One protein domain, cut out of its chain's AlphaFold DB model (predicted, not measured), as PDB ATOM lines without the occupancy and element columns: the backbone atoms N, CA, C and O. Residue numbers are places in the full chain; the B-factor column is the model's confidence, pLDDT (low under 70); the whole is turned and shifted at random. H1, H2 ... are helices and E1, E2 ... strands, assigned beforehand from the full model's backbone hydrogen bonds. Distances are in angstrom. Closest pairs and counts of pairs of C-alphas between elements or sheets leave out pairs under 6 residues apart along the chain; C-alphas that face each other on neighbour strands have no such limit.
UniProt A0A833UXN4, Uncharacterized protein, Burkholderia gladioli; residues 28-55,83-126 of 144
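This is residues 28 to 55 and 83 to 126 of the 144 residues of an uncharacterized protein of Burkholderia gladioli (UniProt A0A833UXN4). A twisted wall of four antiparallel strands, E2, E1, E5 and E6, has one helix, H1, slanting over one face toward its E2 side and the other face bare. A separate two-stranded antiparallel ribbon, E3 and E4, with a bend in E3, lies beyond the end of E2. The printed part has 72 residues, with six named strands and one named helix in the order E1, E2, E3, E4, H1, E5, E6; the class is mixed, helices and strands. It is compact, with a radius of gyration of the C-alphas of 12.1 A and spans of 32 by 24 by 21 A.

E1 is residues 29 to 33, 13.4 A long, with C-alpha 29 at (68.105, -78.918, -3.484). E2 is residues 38 to 41, and E3 is residues 47 to 55, 23.4 A, bending by 50 degrees at residue 50. E4 is residues 83 to 86. H1 is residues 94 to 105, 17.2 A. E5 is residues 111 to 115, 13.0 A, and E6 is residues 120 to 124, with C-alpha 124 at (60.773, -75.213, -13.882).

E1 and E2 form a hairpin, with N 31 and O 39 at 2.8 A. E1 and E5 are antiparallel at 161 degrees, with N 30 and O 114 at 2.8 A. E5 and E6 form a hairpin, with N 111 and O 124 at 2.8 A. H1 is on this sheet at a height over the sheet of 10.3 A, slantwise to the strands at 46 degrees to E2 on the local plane; the closest C-alphas of H1 and E2 are those of Leu 101 and Phe 39, 7.3 A. In H1, 7 of 8 O i to N i+4 pairs are within hydrogen-bond range. E3 and E4 are antiparallel, with N 84 and O 50 at 2.9 A. E3 and H1 are apart.

The C-alphas farthest apart, of Thr 55 and Gly 92, are 35.8 A apart. Residues 56 to 82 are not printed; C-alphas 55 and 83 are 14.6 A apart across this cut. Of the links printed whole, none is long. The pLDDT is under 70 at residues 44 to 48 and 88 to 95.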
ATOM      1  N   LEU A  28      70.826 -80.399  -0.719       83.44
ATOM      2  CA  LEU A  28      71.326 -79.243  -1.464       83.44
ATOM      3  C   LEU A  28      70.201 -78.571  -2.248       83.44
ATOM      4  O   LEU A  28      70.156 -77.348  -2.379       83.44
ATOM      5  N   MET A  29      69.289 -79.380  -2.780       87.00
ATOM      6  CA  MET A  29      68.105 -78.918  -3.484       87.00
ATOM      7  C   MET A  29      67.060 -80.031  -3.516       87.00
ATOM      8  O   MET A  29      67.394 -81.214  -3.555       87.00
ATOM      9  N   THR A  30      65.789 -79.659  -3.540       89.44
ATOM     10  CA  THR A  30      64.672 -80.570  -3.773       89.44
ATOM     11  C   THR A  30      63.944 -80.162  -5.043       89.44
ATOM     12  O   THR A  30      63.661 -78.985  -5.269       89.44
ATOM     13  N   MET A  31      63.630 -81.157  -5.859       90.50
ATOM     14  CA  MET A  31      62.768 -81.047  -7.021       90.50
ATOM     15  C   MET A  31      61.487 -81.826  -6.740       90.50
ATOM     16  O   MET A  31      61.546 -83.031  -6.524       90.50
ATOM     17  N   ALA A  32      60.340 -81.158  -6.734       91.50
ATOM     18  CA  ALA A  32      59.046 -81.782  -6.470       91.50
ATOM     19  C   ALA A  32      58.122 -81.625  -7.680       91.50
ATOM     20  O   ALA A  32      57.901 -80.512  -8.151       91.50
ATOM     21  N   ALA A  33      57.584 -82.728  -8.184       89.62
ATOM     22  CA  ALA A  33      56.542 -82.724  -9.199       89.62
ATOM     23  C   ALA A  33      55.153 -82.617  -8.551       89.62
ATOM     24  O   ALA A  33      54.946 -83.017  -7.403       89.62
ATOM     25  N   ASP A  34      54.179 -82.117  -9.309       86.31
ATOM     26  CA  ASP A  34      52.804 -81.918  -8.823       86.31
ATOM     27  C   ASP A  34      52.065 -83.235  -8.511       86.31
ATOM     28  O   ASP A  34      51.041 -83.239  -7.835       86.31
ATOM     29  N   ASP A  35      52.581 -84.367  -8.990       83.62
ATOM     30  CA  ASP A  35      52.045 -85.712  -8.743       83.62
ATOM     31  C   ASP A  35      52.543 -86.354  -7.435       83.62
ATOM     32  O   ASP A  35      52.259 -87.524  -7.174       83.62
ATOM     33  N   GLY A  36      53.293 -85.604  -6.625       81.81
ATOM     34  CA  GLY A  36      53.841 -86.064  -5.351       81.81
ATOM     35  C   GLY A  36      55.179 -86.795  -5.466       81.81
ATOM     36  O   GLY A  36      55.750 -87.158  -4.439       81.81
ATOM     37  N   SER A  37      55.722 -86.994  -6.673       84.94
ATOM     38  CA  SER A  37      57.097 -87.480  -6.813       84.94
ATOM     39  C   SER A  37      58.100 -86.367  -6.498       84.94
ATOM     40  O   SER A  37      58.014 -85.259  -7.024       84.94
ATOM     41  N   ALA A  38      59.064 -86.660  -5.627       86.62
ATOM     42  CA  ALA A  38      60.133 -85.738  -5.267       86.62
ATOM     43  C   ALA A  38      61.503 -86.386  -5.479       86.62
ATOM     44  O   ALA A  38      61.691 -87.590  -5.285       86.62
ATOM     45  N   PHE A  39      62.462 -85.566  -5.887       86.94
ATOM     46  CA  PHE A  39      63.860 -85.925  -6.024       86.94
ATOM     47  C   PHE A  39      64.704 -84.969  -5.186       86.94
ATOM     48  O   PHE A  39      64.596 -83.749  -5.318       86.94
ATOM     49  N   HIS A  40      65.556 -85.532  -4.335       86.25
ATOM     50  CA  HIS A  40      66.421 -84.771  -3.446       86.25
ATOM     51  C   HIS A  40      67.873 -84.900  -3.906       86.25
ATOM     52  O   HIS A  40      68.411 -86.006  -4.027       86.25
ATOM     53  N   PHE A  41      68.488 -83.751  -4.169       83.94
ATOM     54  CA  PHE A  41      69.905 -83.628  -4.469       83.94
ATOM     55  C   PHE A  41      70.667 -83.525  -3.151       83.94
ATOM     56  O   PHE A  41      70.526 -82.542  -2.420       83.94
ATOM     57  N   ASN A  42      71.458 -84.546  -2.830       78.50
ATOM     58  CA  ASN A  42      72.177 -84.664  -1.561       78.50
ATOM     59  C   ASN A  42      73.633 -84.997  -1.861       78.50
ATOM     60  O   ASN A  42      73.911 -85.646  -2.868       78.50
ATOM     61  N   LEU A  43      74.545 -84.678  -0.939       70.75
ATOM     62  CA  LEU A  43      75.949 -85.090  -1.068       70.75
ATOM     63  C   LEU A  43      76.105 -86.615  -1.191       70.75
ATOM     64  O   LEU A  43      76.999 -87.088  -1.880       70.75
ATOM     65  N   SER A  44      75.230 -87.380  -0.536       61.47
ATOM     66  CA  SER A  44      75.257 -88.847  -0.536       61.47
ATOM     67  C   SER A  44      74.556 -89.493  -1.731       61.47
ATOM     68  O   SER A  44      74.768 -90.676  -1.981       61.47
ATOM     69  N   THR A  45      73.699 -88.755  -2.441       61.44
ATOM     70  CA  THR A  45      72.879 -89.292  -3.533       61.44
ATOM     71  C   THR A  45      73.382 -88.773  -4.875       61.44
ATOM     72  O   THR A  45      74.030 -89.521  -5.606       61.44
ATOM     73  N   ALA A  46      73.104 -87.504  -5.164       60.97
ATOM     74  CA  ALA A  46      73.468 -86.784  -6.376       60.97
ATOM     75  C   ALA A  46      73.927 -85.382  -5.975       60.97
ATOM     76  O   ALA A  46      73.129 -84.439  -5.895       60.97
ATOM     77  N   ALA A  47      75.217 -85.264  -5.675       63.34
ATOM     78  CA  ALA A  47      75.832 -83.993  -5.352       63.34
ATOM     79  C   ALA A  47      76.010 -83.197  -6.651       63.34
ATOM     80  O   ALA A  47      76.758 -83.611  -7.536       63.34
ATOM     81  N   PHE A  48      75.340 -82.050  -6.776       67.81
ATOM     82  CA  PHE A  48      75.747 -81.061  -7.770       67.81
ATOM     83  C   PHE A  48      76.801 -80.149  -7.142       67.81
ATOM     84  O   PHE A  48      76.598 -79.607  -6.059       67.81
ATOM     85  N   GLU A  49      77.940 -79.996  -7.812       73.00
ATOM     86  CA  GLU A  49      79.003 -79.084  -7.376       73.00
ATOM     87  C   GLU A  49      78.775 -77.671  -7.907       73.00
ATOM     88  O   GLU A  49      79.191 -76.688  -7.294       73.00
ATOM     89  N   LYS A  50      78.125 -77.553  -9.070       80.81
ATOM     90  CA  LYS A  50      77.943 -76.279  -9.762       80.81
ATOM     91  C   LYS A  50      76.485 -76.092 -10.156       80.81
ATOM     92  O   LYS A  50      75.900 -76.929 -10.838       80.81
ATOM     93  N   LEU A  51      75.924 -74.951  -9.764       86.06
ATOM     94  CA  LEU A  51      74.649 -74.444 -10.260       86.06
ATOM     95  C   LEU A  51      74.937 -73.220 -11.125       86.06
ATOM     96  O   LEU A  51      75.469 -72.220 -10.645       86.06
ATOM     97  N   ARG A  52      74.580 -73.294 -12.406       88.75
ATOM     98  CA  ARG A  52      74.679 -72.180 -13.350       88.75
ATOM     99  C   ARG A  52      73.281 -71.727 -13.734       88.75
ATOM    100  O   ARG A  52      72.508 -72.510 -14.269       88.75
ATOM    101  N   ARG A  53      72.974 -70.453 -13.509       90.88
ATOM    102  CA  ARG A  53      71.718 -69.822 -13.927       90.88
ATOM    103  C   ARG A  53      71.997 -68.823 -15.041       90.88
ATOM    104  O   ARG A  53      72.873 -67.974 -14.900       90.88
ATOM    105  N   ALA A  54      71.274 -68.943 -16.146       91.19
ATOM    106  CA  ALA A  54      71.360 -68.047 -17.287       91.19
ATOM    107  C   ALA A  54      69.994 -67.397 -17.530       91.19
ATOM    108  O   ALA A  54      69.075 -68.054 -18.017       91.19
ATOM    109  N   THR A  55      69.885 -66.108 -17.216       91.62
ATOM    110  CA  THR A  55      68.691 -65.293 -17.470       91.62
ATOM    111  C   THR A  55      68.913 -64.463 -18.725       91.62
ATOM    112  O   THR A  55      69.926 -63.775 -18.858       91.62
ATOM    113  N   LEU A  83      72.521 -77.719 -13.738       87.25
ATOM    114  CA  LEU A  83      73.105 -78.349 -12.561       87.25
ATOM    115  C   LEU A  83      74.168 -79.324 -13.047       87.25
ATOM    116  O   LEU A  83      73.868 -80.202 -13.851       87.25
ATOM    117  N   SER A  84      75.397 -79.155 -12.576       85.00
ATOM    118  CA  SER A  84      76.521 -80.019 -12.929       85.00
ATOM    119  C   SER A  84      77.115 -80.622 -11.665       85.00
ATOM    120  O   SER A  84      77.326 -79.930 -10.666       85.00
ATOM    121  N   GLY A  85      77.377 -81.920 -11.710       78.62
ATOM    122  CA  GLY A  85      77.842 -82.693 -10.570       78.62
ATOM    123  C   GLY A  85      78.331 -84.063 -10.985       78.62
ATOM    124  O   GLY A  85      78.278 -84.415 -12.162       78.62
ATOM    125  N   VAL A  86      78.776 -84.822  -9.994       75.12
ATOM    126  CA  VAL A  86      79.220 -86.203 -10.165       75.12
ATOM    127  C   VAL A  86      78.359 -87.079  -9.271       75.12
ATOM    128  O   VAL A  86      78.117 -86.757  -8.105       75.12
ATOM    129  N   VAL A  87      77.879 -88.188  -9.823       70.06
ATOM    130  CA  VAL A  87      77.080 -89.163  -9.085       70.06
ATOM    131  C   VAL A  87      77.941 -90.400  -8.892       70.06
ATOM    132  O   VAL A  87      78.172 -91.135  -9.838       70.06
ATOM    133  N   PHE A  88      78.405 -90.653  -7.667       65.62
ATOM    134  CA  PHE A  88      79.221 -91.832  -7.371       65.62
ATOM    135  C   PHE A  88      78.337 -93.069  -7.138       65.62
ATOM    136  O   PHE A  88      77.678 -93.163  -6.096       65.62
ATOM    137  N   PRO A  89      78.332 -94.072  -8.039       62.28
ATOM    138  CA  PRO A  89      77.436 -95.223  -7.913       62.28
ATOM    139  C   PRO A  89      77.837 -96.171  -6.782       62.28
ATOM    140  O   PRO A  89      76.977 -96.836  -6.207       62.28
ATOM    141  N   ALA A  90      79.122 -96.176  -6.410       56.75
ATOM    142  CA  ALA A  90      79.689 -97.024  -5.360       56.75
ATOM    143  C   ALA A  90      79.091 -96.778  -3.961       56.75
ATOM    144  O   ALA A  90      79.164 -97.659  -3.110       56.75
ATOM    145  N   LEU A  91      78.460 -95.619  -3.727       57.59
ATOM    146  CA  LEU A  91      77.753 -95.319  -2.475       57.59
ATOM    147  C   LEU A  91      76.313 -95.876  -2.430       57.59
ATOM    148  O   LEU A  91      75.553 -95.559  -1.518       57.59
ATOM    149  N   GLY A  92      75.940 -96.734  -3.389       54.06
ATOM    150  CA  GLY A  92      74.791 -97.640  -3.283       54.06
ATOM    151  C   GLY A  92      73.525 -97.220  -4.032       54.06
ATOM    152  O   GLY A  92      72.541 -97.953  -3.991       54.06
ATOM    153  N   ALA A  93      73.513 -96.076  -4.730       57.47
ATOM    154  CA  ALA A  93      72.290 -95.596  -5.391       57.47
ATOM    155  C   ALA A  93      72.475 -94.818  -6.711       57.47
ATOM    156  O   ALA A  93      71.487 -94.281  -7.212       57.47
ATOM    157  N   GLY A  94      73.679 -94.716  -7.288       61.94
ATOM    158  CA  GLY A  94      73.948 -93.749  -8.370       61.94
ATOM    159  C   GLY A  94      73.110 -93.931  -9.646       61.94
ATOM    160  O   GLY A  94      72.417 -93.009 -10.071       61.94
ATOM    161  N   THR A  95      73.077 -95.135 -10.222       66.81
ATOM    162  CA  THR A  95      72.340 -95.417 -11.476       66.81
ATOM    163  C   THR A  95      70.816 -95.344 -11.318       66.81
ATOM    164  O   THR A  95      70.097 -94.896 -12.217       66.81
ATOM    165  N   ALA A  96      70.294 -95.722 -10.147       77.00
ATOM    166  CA  ALA A  96      68.863 -95.632  -9.858       77.00
ATOM    167  C   ALA A  96      68.374 -94.175  -9.785       77.00
ATOM    168  O   ALA A  96      67.209 -93.893 -10.066       77.00
ATOM    169  N   GLN A  97      69.245 -93.235  -9.420       78.19
ATOM    170  CA  GLN A  97      68.879 -91.826  -9.291       78.19
ATOM    171  C   GLN A  97      68.723 -91.128 -10.636       78.19
ATOM    172  O   GLN A  97      67.718 -90.446 -10.839       78.19
ATOM    173  N   ILE A  98      69.650 -91.345 -11.574       82.50
ATOM    174  CA  ILE A  98      69.501 -90.798 -12.928       82.50
ATOM    175  C   ILE A  98      68.258 -91.387 -13.605       82.50
ATOM    176  O   ILE A  98      67.485 -90.665 -14.236       82.50
ATOM    177  N   SER A  99      67.984 -92.675 -13.375       84.25
ATOM    178  CA  SER A  99      66.751 -93.321 -13.837       84.25
ATOM    179  C   SER A  99      65.489 -92.654 -13.262       84.25
ATOM    180  O   SER A  99      64.528 -92.422 -13.998       84.25
ATOM    181  N   LYS A 100      65.491 -92.270 -11.974       85.06
ATOM    182  CA  LYS A 100      64.391 -91.505 -11.352       85.06
ATOM    183  C   LYS A 100      64.227 -90.114 -11.967       85.06
ATOM    184  O   LYS A 100      63.102 -89.728 -12.270       85.06
ATOM    185  N   LEU A 101      65.320 -89.378 -12.193       86.19
ATOM    186  CA  LEU A 101      65.272 -88.071 -12.867       86.19
ATOM    187  C   LEU A 101      64.682 -88.193 -14.275       86.19
ATOM    188  O   LEU A 101      63.818 -87.403 -14.656       86.19
ATOM    189  N   ARG A 102      65.075 -89.233 -15.016       88.44
ATOM    190  CA  ARG A 102      64.534 -89.526 -16.348       88.44
ATOM    191  C   ARG A 102      63.041 -89.860 -16.301       88.44
ATOM    192  O   ARG A 102      62.297 -89.386 -17.154       88.44
ATOM    193  N   ALA A 103      62.590 -90.592 -15.281       89.25
ATOM    194  CA  ALA A 103      61.175 -90.900 -15.064       89.25
ATOM    195  C   ALA A 103      60.327 -89.679 -14.652       89.25
ATOM    196  O   ALA A 103      59.118 -89.666 -14.884       89.25
ATOM    197  N   ILE A 104      60.930 -88.660 -14.030       88.69
ATOM    198  CA  ILE A 104      60.274 -87.367 -13.778       88.69
ATOM    199  C   ILE A 104      60.223 -86.561 -15.082       88.69
ATOM    200  O   ILE A 104      59.162 -86.059 -15.456       88.69
ATOM    201  N   GLY A 105      61.334 -86.504 -15.823       87.56
ATOM    202  CA  GLY A 105      61.422 -85.817 -17.114       87.56
ATOM    203  C   GLY A 105      60.460 -86.358 -18.169       87.56
ATOM    204  O   GLY A 105      59.831 -85.580 -18.884       87.56
ATOM    205  N   SER A 106      60.255 -87.677 -18.217       88.88
ATOM    206  CA  SER A 106      59.326 -88.311 -19.161       88.88
ATOM    207  C   SER A 106      57.866 -87.904 -18.950       88.88
ATOM    208  O   SER A 106      57.044 -88.117 -19.837       88.88
ATOM    209  N   ARG A 107      57.522 -87.316 -17.795       89.12
ATOM    210  CA  ARG A 107      56.169 -86.806 -17.520       89.12
ATOM    211  C   ARG A 107      55.901 -85.469 -18.208       89.12
ATOM    212  O   ARG A 107      54.739 -85.096 -18.310       89.12
ATOM    213  N   MET A 108      56.944 -84.760 -18.660       88.25
ATOM    214  CA  MET A 108      56.860 -83.451 -19.331       88.25
ATOM    215  C   MET A 108      56.011 -82.422 -18.566       88.25
ATOM    216  O   MET A 108      55.320 -81.592 -19.158       88.25
ATOM    217  N   LYS A 109      56.043 -82.487 -17.233       91.75
ATOM    218  CA  LYS A 109      55.325 -81.566 -16.349       91.75
ATOM    219  C   LYS A 109      56.299 -80.614 -15.662       91.75
ATOM    220  O   LYS A 109      57.445 -80.995 -15.416       91.75
ATOM    221  N   PRO A 110      55.856 -79.392 -15.324       92.75
ATOM    222  CA  PRO A 110      56.635 -78.507 -14.479       92.75
ATOM    223  C   PRO A 110      56.917 -79.147 -13.117       92.75
ATOM    224  O   PRO A 110      56.073 -79.833 -12.541       92.75
ATOM    225  N   VAL A 111      58.104 -78.880 -12.596       93.38
ATOM    226  CA  VAL A 111      58.568 -79.272 -11.268       93.38
ATOM    227  C   VAL A 111      58.898 -78.022 -10.466       93.38
ATOM    228  O   VAL A 111      59.353 -77.011 -11.002       93.38
ATOM    229  N   ARG A 112      58.661 -78.066  -9.164       93.75
ATOM    230  CA  ARG A 112      59.038 -77.009  -8.230       93.75
ATOM    231  C   ARG A 112      60.456 -77.253  -7.746       93.75
ATOM    232  O   ARG A 112      60.755 -78.347  -7.269       93.75
ATOM    233  N   LEU A 113      61.305 -76.237  -7.855       91.81
ATOM    234  CA  LEU A 113      62.669 -76.279  -7.336       91.81
ATOM    235  C   LEU A 113      62.758 -75.475  -6.040       91.81
ATOM    236  O   LEU A 113      62.359 -74.310  -5.996       91.81
ATOM    237  N   THR A 114      63.314 -76.097  -5.006       90.50
ATOM    238  CA  THR A 114      63.569 -75.477  -3.703       90.50
ATOM    239  C   THR A 114      65.004 -75.762  -3.298       90.50
ATOM    240  O   THR A 114      65.427 -76.917  -3.290       90.50
ATOM    241  N   THR A 115      65.769 -74.728  -2.979       88.00
ATOM    242  CA  THR A 115      67.159 -74.862  -2.522       88.00
ATOM    243  C   THR A 115      67.227 -75.409  -1.095       88.00
ATOM    244  O   THR A 115      66.265 -75.322  -0.330       88.00
ATOM    245  N   GLY A 116      68.384 -75.944  -0.709       82.25
ATOM    246  CA  GLY A 116      68.651 -76.392   0.659       82.25
ATOM    247  C   GLY A 116      68.597 -75.284   1.712       82.25
ATOM    248  O   GLY A 116      68.351 -75.566   2.879       82.25
ATOM    249  N   SER A 117      68.773 -74.022   1.305       82.31
ATOM    250  CA  SER A 117      68.593 -72.850   2.172       82.31
ATOM    251  C   SER A 117      67.121 -72.470   2.382       82.31
ATOM    252  O   SER A 117      66.836 -71.571   3.168       82.31
ATOM    253  N   GLY A 118      66.184 -73.142   1.701       83.19
ATOM    254  CA  GLY A 118      64.746 -72.889   1.798       83.19
ATOM    255  C   GLY A 118      64.206 -71.882   0.781       83.19
ATOM    256  O   GLY A 118      63.009 -71.597   0.783       83.19
ATOM    257  N   GLU A 119      65.042 -71.361  -0.120       87.25
ATOM    258  CA  GLU A 119      64.587 -70.479  -1.198       87.25
ATOM    259  C   GLU A 119      63.834 -71.285  -2.267       87.25
ATOM    260  O   GLU A 119      64.372 -72.229  -2.857       87.25
ATOM    261  N   VAL A 120      62.589 -70.895  -2.541       91.25
ATOM    262  CA  VAL A 120      61.764 -71.491  -3.598       91.25
ATOM    263  C   VAL A 120      62.063 -70.787  -4.919       91.25
ATOM    264  O   VAL A 120      61.676 -69.640  -5.117       91.25
ATOM    265  N   LEU A 121      62.692 -71.501  -5.853       89.38
ATOM    266  CA  LEU A 121      63.063 -70.978  -7.174       89.38
ATOM    267  C   LEU A 121      61.885 -70.917  -8.157       89.38
ATOM    268  O   LEU A 121      62.034 -70.433  -9.274       89.38
ATOM    269  N   GLY A 122      60.722 -71.449  -7.780       91.81
ATOM    270  CA  GLY A 122      59.519 -71.453  -8.608       91.81
ATOM    271  C   GLY A 122      59.338 -72.735  -9.420       91.81
ATOM    272  O   GLY A 122      59.796 -73.810  -9.021       91.81
ATOM    273  N   ARG A 123      58.598 -72.631 -10.531       93.12
ATOM    274  CA  ARG A 123      58.269 -73.756 -11.421       93.12
ATOM    275  C   ARG A 123      59.201 -73.787 -12.621       93.12
ATOM    276  O   ARG A 123      59.320 -72.802 -13.341       93.12
ATOM    277  N   TRP A 124      59.777 -74.953 -12.856       93.25
ATOM    278  CA  TRP A 124      60.773 -75.213 -13.882       93.25
ATOM    279  C   TRP A 124      60.351 -76.407 -14.723       93.25
ATOM    280  O   TRP A 124      59.734 -77.335 -14.215       93.25
ATOM    281  N   LEU A 125      60.675 -76.399 -16.012       91.88
ATOM    282  CA  LEU A 125      60.485 -77.563 -16.874       91.88
ATOM    283  C   LEU A 125      61.839 -78.226 -17.101       91.88
ATOM    284  O   LEU A 125      62.799 -77.553 -17.481       91.88
ATOM    285  N   LEU A 126      61.914 -79.538 -16.887       91.75
ATOM    286  CA  LEU A 126      63.120 -80.298 -17.184       91.75
ATOM    287  C   LEU A 126      63.263 -80.444 -18.704       91.75
ATOM    288  O   LEU A 126      62.430 -81.084 -19.339       91.75
TER     289      LEU A 126